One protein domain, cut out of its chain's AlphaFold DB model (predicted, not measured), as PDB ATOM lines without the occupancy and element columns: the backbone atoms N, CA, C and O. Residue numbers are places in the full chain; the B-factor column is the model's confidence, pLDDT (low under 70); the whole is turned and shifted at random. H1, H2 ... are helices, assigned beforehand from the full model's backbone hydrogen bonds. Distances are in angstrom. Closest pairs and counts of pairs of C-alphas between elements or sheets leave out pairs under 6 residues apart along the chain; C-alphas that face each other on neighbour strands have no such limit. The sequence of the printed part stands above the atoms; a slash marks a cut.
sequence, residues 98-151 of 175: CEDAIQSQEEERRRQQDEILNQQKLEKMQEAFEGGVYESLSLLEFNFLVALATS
ATOM      1  N   CYS A  98      16.010  -4.454  19.387       86.94
ATOM      2  CA  CYS A  98      14.672  -4.072  19.829       86.94
ATOM      3  C   CYS A  98      14.727  -3.229  21.104       86.94
ATOM      4  O   CYS A  98      13.932  -2.303  21.243       86.94
ATOM      5  N   GLU A  99      15.654  -3.526  22.013       86.19
ATOM      6  CA  GLU A  99      15.895  -2.749  23.227       86.19
ATOM      7  C   GLU A  99      16.326  -1.316  22.870       86.19
ATOM      8  O   GLU A  99      15.694  -0.363  23.329       86.19
ATOM      9  N   ASP A 100      17.279  -1.156  21.951       87.12
ATOM     10  CA  ASP A 100      17.730   0.145  21.441       87.12
ATOM     11  C   ASP A 100      16.606   0.914  20.724       87.12
ATOM     12  O   ASP A 100      16.444   2.128  20.890       87.12
ATOM     13  N   ALA A 101      15.777   0.219  19.938       88.88
ATOM     14  CA  ALA A 101      14.632   0.832  19.267       88.88
ATOM     15  C   ALA A 101      13.585   1.351  20.270       88.88
ATOM     16  O   ALA A 101      13.034   2.437  20.089       88.88
ATOM     17  N   ILE A 102      13.325   0.601  21.345       87.75
ATOM     18  CA  ILE A 102      12.406   1.020  22.411       87.75
ATOM     19  C   ILE A 102      12.991   2.212  23.179       87.75
ATOM     20  O   ILE A 102      12.283   3.189  23.424       87.75
ATOM     21  N   GLN A 103      14.279   2.162  23.529       88.06
ATOM     22  CA  GLN A 103      14.946   3.245  24.257       88.06
ATOM     23  C   GLN A 103      14.991   4.539  23.440       88.06
ATOM     24  O   GLN A 103      14.645   5.596  23.961       88.06
ATOM     25  N   SER A 104      15.340   4.464  22.154       89.50
ATOM     26  CA  SER A 104      15.379   5.640  21.275       89.50
ATOM     27  C   SER A 104      14.003   6.284  21.090       89.50
ATOM     28  O   SER A 104      13.893   7.509  21.145       89.50
ATOM     29  N   GLN A 105      12.935   5.488  20.947       89.88
ATOM     30  CA  GLN A 105      11.570   6.025  20.906       89.88
ATOM     31  C   GLN A 105      11.181   6.712  22.217       89.88
ATOM     32  O   GLN A 105      10.553   7.771  22.192       89.88
ATOM     33  N   GLU A 106      11.555   6.139  23.360       90.00
ATOM     34  CA  GLU A 106      11.251   6.729  24.662       90.00
ATOM     35  C   GLU A 106      12.039   8.022  24.907       90.00
ATOM     36  O   GLU A 106      11.482   8.993  25.420       90.00
ATOM     37  N   GLU A 107      13.309   8.081  24.505       91.62
ATOM     38  CA  GLU A 107      14.101   9.311  24.568       91.62
ATOM     39  C   GLU A 107      13.504  10.420  23.705       91.62
ATOM     40  O   GLU A 107      13.370  11.552  24.172       91.62
ATOM     41  N   GLU A 108      13.104  10.101  22.475       92.31
ATOM     42  CA  GLU A 108      12.484  11.069  21.573       92.31
ATOM     43  C   GLU A 108      11.152  11.575  22.140       92.31
ATOM     44  O   GLU A 108      10.897  12.780  22.185       92.31
ATOM     45  N   ARG A 109      10.333  10.669  22.689       92.38
ATOM     46  CA  ARG A 109       9.078  11.021  23.364       92.38
ATOM     47  C   ARG A 109       9.313  11.944  24.560       92.38
ATOM     48  O   ARG A 109       8.546  12.885  24.764       92.38
ATOM     49  N   ARG A 110      10.367  11.702  25.344       93.12
ATOM     50  CA  ARG A 110      10.743  12.570  26.472       93.12
ATOM     51  C   ARG A 110      11.200  13.946  26.002       93.12
ATOM     52  O   ARG A 110      10.747  14.932  26.572       93.12
ATOM     53  N   ARG A 111      12.011  14.031  24.942       92.12
ATOM     54  CA  ARG A 111      12.431  15.318  24.356       92.12
ATOM     55  C   ARG A 111      11.235  16.139  23.890       92.12
ATOM     56  O   ARG A 111      11.124  17.303  24.257       92.12
ATOM     57  N   GLN A 112      10.298  15.514  23.179       92.50
ATOM     58  CA  GLN A 112       9.070  16.178  22.733       92.50
ATOM     59  C   GLN A 112       8.218  16.664  23.914       92.50
ATOM     60  O   GLN A 112       7.699  17.779  23.891       92.50
ATOM     61  N   GLN A 113       8.092  15.862  24.978       91.69
ATOM     62  CA  GLN A 113       7.380  16.281  26.190       91.69
ATOM     63  C   GLN A 113       8.064  17.454  26.897       91.69
ATOM     64  O   GLN A 113       7.380  18.381  27.332       91.69
ATOM     65  N   ASP A 114       9.393  17.432  26.992       91.50
ATOM     66  CA  ASP A 114      10.170  18.506  27.607       91.50
ATOM     67  C   ASP A 114      10.072  19.805  26.790       91.50
ATOM     68  O   ASP A 114       9.920  20.881  27.375       91.50
ATOM     69  N   GLU A 115      10.074  19.723  25.456       91.94
ATOM     70  CA  GLU A 115       9.873  20.872  24.564       91.94
ATOM     71  C   GLU A 115       8.479  21.484  24.713       91.94
ATOM     72  O   GLU A 115       8.369  22.698  24.907       91.94
ATOM     73  N   ILE A 116       7.425  20.660  24.703       93.62
ATOM     74  CA  ILE A 116       6.043  21.121  24.913       93.62
ATOM     75  C   ILE A 116       5.913  21.787  26.284       93.62
ATOM     76  O   ILE A 116       5.343  22.871  26.408       93.62
ATOM     77  N   LEU A 117       6.470  21.169  27.329       93.12
ATOM     78  CA  LEU A 117       6.437  21.732  28.675       93.12
ATOM     79  C   LEU A 117       7.195  23.064  28.749       93.12
ATOM     80  O   LEU A 117       6.772  23.979  29.459       93.12
ATOM     81  N   ASN A 118       8.320  23.180  28.044       89.94
ATOM     82  CA  ASN A 118       9.101  24.409  28.004       89.94
ATOM     83  C   ASN A 118       8.366  25.521  27.240       89.94
ATOM     84  O   ASN A 118       8.319  26.650  27.726       89.94
ATOM     85  N   GLN A 119       7.722  25.203  26.112       90.25
ATOM     86  CA  GLN A 119       6.854  26.141  25.393       90.25
ATOM     87  C   GLN A 119       5.709  26.637  26.277       90.25
ATOM     88  O   GLN A 119       5.555  27.842  26.438       90.25
ATOM     89  N   GLN A 120       4.994  25.737  26.959       90.44
ATOM     90  CA  GLN A 120       3.917  26.128  27.878       90.44
ATOM     91  C   GLN A 120       4.404  27.034  29.018       90.44
ATOM     92  O   GLN A 120       3.672  27.908  29.483       90.44
ATOM     93  N   LYS A 121       5.631  26.828  29.515       85.88
ATOM     94  CA  LYS A 121       6.230  27.714  30.525       85.88
ATOM     95  C   LYS A 121       6.537  29.093  29.951       85.88
ATOM     96  O   LYS A 121       6.275  30.081  30.631       85.88
ATOM     97  N   LEU A 122       7.077  29.155  28.734       83.31
ATOM     98  CA  LEU A 122       7.370  30.412  28.046       83.31
ATOM     99  C   LEU A 122       6.091  31.200  27.757       83.31
ATOM    100  O   LEU A 122       6.044  32.382  28.082       83.31
ATOM    101  N   GLU A 123       5.046  30.546  27.248       84.12
ATOM    102  CA  GLU A 123       3.732  31.162  27.014       84.12
ATOM    103  C   GLU A 123       3.153  31.727  28.315       84.12
ATOM    104  O   GLU A 123       2.833  32.909  28.383       84.12
ATOM    105  N   LYS A 124       3.137  30.946  29.402       78.75
ATOM    106  CA  LYS A 124       2.677  31.438  30.715       78.75
ATOM    107  C   LYS A 124       3.507  32.605  31.248       78.75
ATOM    108  O   LYS A 124       2.971  33.479  31.926       78.75
ATOM    109  N   MET A 125       4.816  32.620  30.991       75.56
ATOM    110  CA  MET A 125       5.670  33.753  31.355       75.56
ATOM    111  C   MET A 125       5.351  34.998  30.521       75.56
ATOM    112  O   MET A 125       5.364  36.096  31.072       75.56
ATOM    113  N   GLN A 126       5.057  34.837  29.229       74.75
ATOM    114  CA  GLN A 126       4.643  35.929  28.343       74.75
ATOM    115  C   GLN A 126       3.268  36.474  28.733       74.75
ATOM    116  O   GLN A 126       3.131  37.679  28.900       74.75
ATOM    117  N   GLU A 127       2.288  35.612  28.999       75.75
ATOM    118  CA  GLU A 127       0.972  36.019  29.507       75.75
ATOM    119  C   GLU A 127       1.085  36.768  30.843       75.75
ATOM    120  O   GLU A 127       0.437  37.794  31.046       75.75
ATOM    121  N   ALA A 128       1.947  36.307  31.756       70.25
ATOM    122  CA  ALA A 128       2.218  37.017  33.008       70.25
ATOM    123  C   ALA A 128       2.903  38.377  32.785       70.25
ATOM    124  O   ALA A 128       2.719  39.299  33.582       70.25
ATOM    125  N   PHE A 129       3.695  38.510  31.720       67.12
ATOM    126  CA  PHE A 129       4.326  39.770  31.337       67.12
ATOM    127  C   PHE A 129       3.308  40.749  30.729       67.12
ATOM    128  O   PHE A 129       3.250  41.901  31.154       67.12
ATOM    129  N   GLU A 130       2.472  40.287  29.797       67.38
ATOM    130  CA  GLU A 130       1.448  41.089  29.110       67.38
ATOM    131  C   GLU A 130       0.254  41.441  30.008       67.38
ATOM    132  O   GLU A 130      -0.339  42.506  29.859       67.38
ATOM    133  N   GLY A 131      -0.062  40.606  31.001       66.69
ATOM    134  CA  GLY A 131      -1.109  40.851  31.999       66.69
ATOM    135  C   GLY A 131      -0.802  41.963  33.014       66.69
ATOM    136  O   GLY A 131      -1.476  42.046  34.041       66.69
ATOM    137  N   GLY A 132       0.221  42.792  32.778       60.53
ATOM    138  CA  GLY A 132       0.501  43.992  33.572       60.53
ATOM    139  C   GLY A 132       1.086  43.734  34.964       60.53
ATOM    140  O   GLY A 132       1.181  44.657  35.772       60.53
ATOM    141  N   VAL A 133       1.536  42.510  35.274       59.66
ATOM    142  CA  VAL A 133       2.121  42.182  36.592       59.66
ATOM    143  C   VAL A 133       3.333  43.077  36.897       59.66
ATOM    144  O   VAL A 133       3.532  43.484  38.041       59.66
ATOM    145  N   TYR A 134       4.088  43.472  35.867       58.06
ATOM    146  CA  TYR A 134       5.231  44.382  35.983       58.06
ATOM    147  C   TYR A 134       4.873  45.876  35.961       58.06
ATOM    148  O   TYR A 134       5.686  46.678  36.412       58.06
ATOM    149  N   GLU A 135       3.678  46.273  35.510       55.53
ATOM    150  CA  GLU A 135       3.239  47.681  35.574       55.53
ATOM    151  C   GLU A 135       2.986  48.134  37.019       55.53
ATOM    152  O   GLU A 135       3.054  49.321  37.331       55.53
ATOM    153  N   SER A 136       2.752  47.175  37.920       57.84
ATOM    154  CA  SER A 136       2.644  47.403  39.363       57.84
ATOM    155  C   SER A 136       3.988  47.424  40.104       57.84
ATOM    156  O   SER A 136       4.021  47.752  41.291       57.84
ATOM    157  N   LEU A 137       5.093  47.082  39.431       61.97
ATOM    158  CA  LEU A 137       6.413  47.010  40.052       61.97
ATOM    159  C   LEU A 137       7.128  48.354  39.968       61.97
ATOM    160  O   LEU A 137       7.147  49.030  38.939       61.97
ATOM    161  N   SER A 138       7.779  48.732  41.063       68.56
ATOM    162  CA  SER A 138       8.655  49.895  41.062       68.56
ATOM    163  C   SER A 138       9.871  49.658  40.158       68.56
ATOM    164  O   SER A 138      10.324  48.530  39.948       68.56
ATOM    165  N   LEU A 139      10.471  50.746  39.665       65.62
ATOM    166  CA  LEU A 139      11.665  50.702  38.810       65.62
ATOM    167  C   LEU A 139      12.818  49.890  39.441       65.62
ATOM    168  O   LEU A 139      13.616  49.269  38.741       65.62
ATOM    169  N   LEU A 140      12.907  49.887  40.776       65.56
ATOM    170  CA  LEU A 140      13.918  49.142  41.526       65.56
ATOM    171  C   LEU A 140      13.663  47.625  41.475       65.56
ATOM    172  O   LEU A 140      14.599  46.847  41.298       65.56
ATOM    173  N   GLU A 141      12.401  47.214  41.595       66.56
ATOM    174  CA  GLU A 141      11.980  45.810  41.545       66.56
ATOM    175  C   GLU A 141      12.114  45.240  40.130       66.56
ATOM    176  O   GLU A 141      12.603  44.121  39.959       66.56
ATOM    177  N   PHE A 142      11.787  46.042  39.111       68.31
ATOM    178  CA  PHE A 142      12.004  45.681  37.711       68.31
ATOM    179  C   PHE A 142      13.493  45.438  37.415       68.31
ATOM    180  O   PHE A 142      13.873  44.378  36.913       68.31
ATOM    181  N   ASN A 143      14.362  46.379  37.802       69.38
ATOM    182  CA  ASN A 143      15.808  46.262  37.593       69.38
ATOM    183  C   ASN A 143      16.418  45.062  38.334       69.38
ATOM    184  O   ASN A 143      17.343  44.425  37.827       69.38
ATOM    185  N   PHE A 144      15.891  44.721  39.513       71.50
ATOM    186  CA  PHE A 144      16.329  43.548  40.266       71.50
ATOM    187  C   PHE A 144      15.966  42.233  39.561       71.50
ATOM    188  O   PHE A 144      16.805  41.334  39.469       71.50
ATOM    189  N   LEU A 145      14.751  42.126  39.014       68.25
ATOM    190  CA  LEU A 145      14.316  40.943  38.264       68.25
ATOM    191  C   LEU A 145      15.115  40.762  36.966       68.25
ATOM    192  O   LEU A 145      15.565  39.652  36.676       68.25
ATOM    193  N   VAL A 146      15.388  41.851  36.240       69.56
ATOM    194  CA  VAL A 146      16.244  41.825  35.040       69.56
ATOM    195  C   VAL A 146      17.674  41.395  35.385       69.56
ATOM    196  O   VAL A 146      18.251  40.563  34.681       69.56
ATOM    197  N   ALA A 147      18.241  41.896  36.485       70.19
ATOM    198  CA  ALA A 147      19.577  41.506  36.940       70.19
ATOM    199  C   ALA A 147      19.662  40.019  37.337       70.19
ATOM    200  O   ALA A 147      20.680  39.378  37.084       70.19
ATOM    201  N   LEU A 148      18.601  39.445  37.917       70.12
ATOM    202  CA  LEU A 148      18.545  38.010  38.223       70.12
ATOM    203  C   LEU A 148      18.420  37.144  36.966       70.12
ATOM    204  O   LEU A 148      19.035  36.083  36.907       70.12
ATOM    205  N   ALA A 149      17.654  37.589  35.967       67.94
ATOM    206  CA  ALA A 149      17.452  36.852  34.720       67.94
ATOM    207  C   ALA A 149      18.678  36.885  33.788       67.94
ATOM    208  O   ALA A 149      18.885  35.960  33.007       67.94
ATOM    209  N   THR A 150      19.490  37.943  33.868       64.19
ATOM    210  CA  THR A 150      20.676  38.148  33.014       64.19
ATOM    211  C   THR A 150      21.992  37.754  33.687       64.19
ATOM    212  O   THR A 150      23.029  37.689  33.025       64.19
ATOM    213  N   SER A 151      21.974  37.455  34.989       59.59
ATOM    214  CA  SER A 151      23.145  36.960  35.712       59.59
ATOM    215  C   SER A 151      23.430  35.494  35.351       59.59
ATOM    216  O   SER A 151      22.515  34.666  35.362       59.59
TER     217      SER A 151
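Overview. This is residues 98 to 151 of the 175 residues of an uncharacterized protein of Candidatus Pacearchaeota archaeon (UniProt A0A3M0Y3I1). A long helix, H1, makes most of the length, and at its far end the link folds back into a short helix, H2, like a hook whose two limbs stay apart. The printed part has 54 residues with two named helices, H1 then H2, and no named strand: all helix. It is extended, with a radius of gyration of the C-alphas of 18.4 A and spans of 58 by 24 by 7 A.

Along the chain. H1, residues 98 to 130, begins at C-alpha 98 (14.672, -4.072, 19.829) and measures 48.0 A from first to last C-alpha. H2, residues 139 to 150, measures 16.5 A and ends at C-alpha 150 (20.676, 38.148, 33.014).

Arrangement. H1 and H2 are apart, with no C-alpha of the one within 8 A of the other. A short link of 8 residues joins them. Residues 98 to 133, of which 98 to 130 belong to H1, stand free. In H1 and H2 every O i to N i+4 pair is within hydrogen-bond range.

Size, cuts and confidence. The two C-alphas farthest apart, those of Cys 98 and Ser 138, are 58.3 A apart. The printed part has no cut. Its mean pLDDT is 78.0, with residues 129 to 143, 145 to 146 and 149 to 151 under 70.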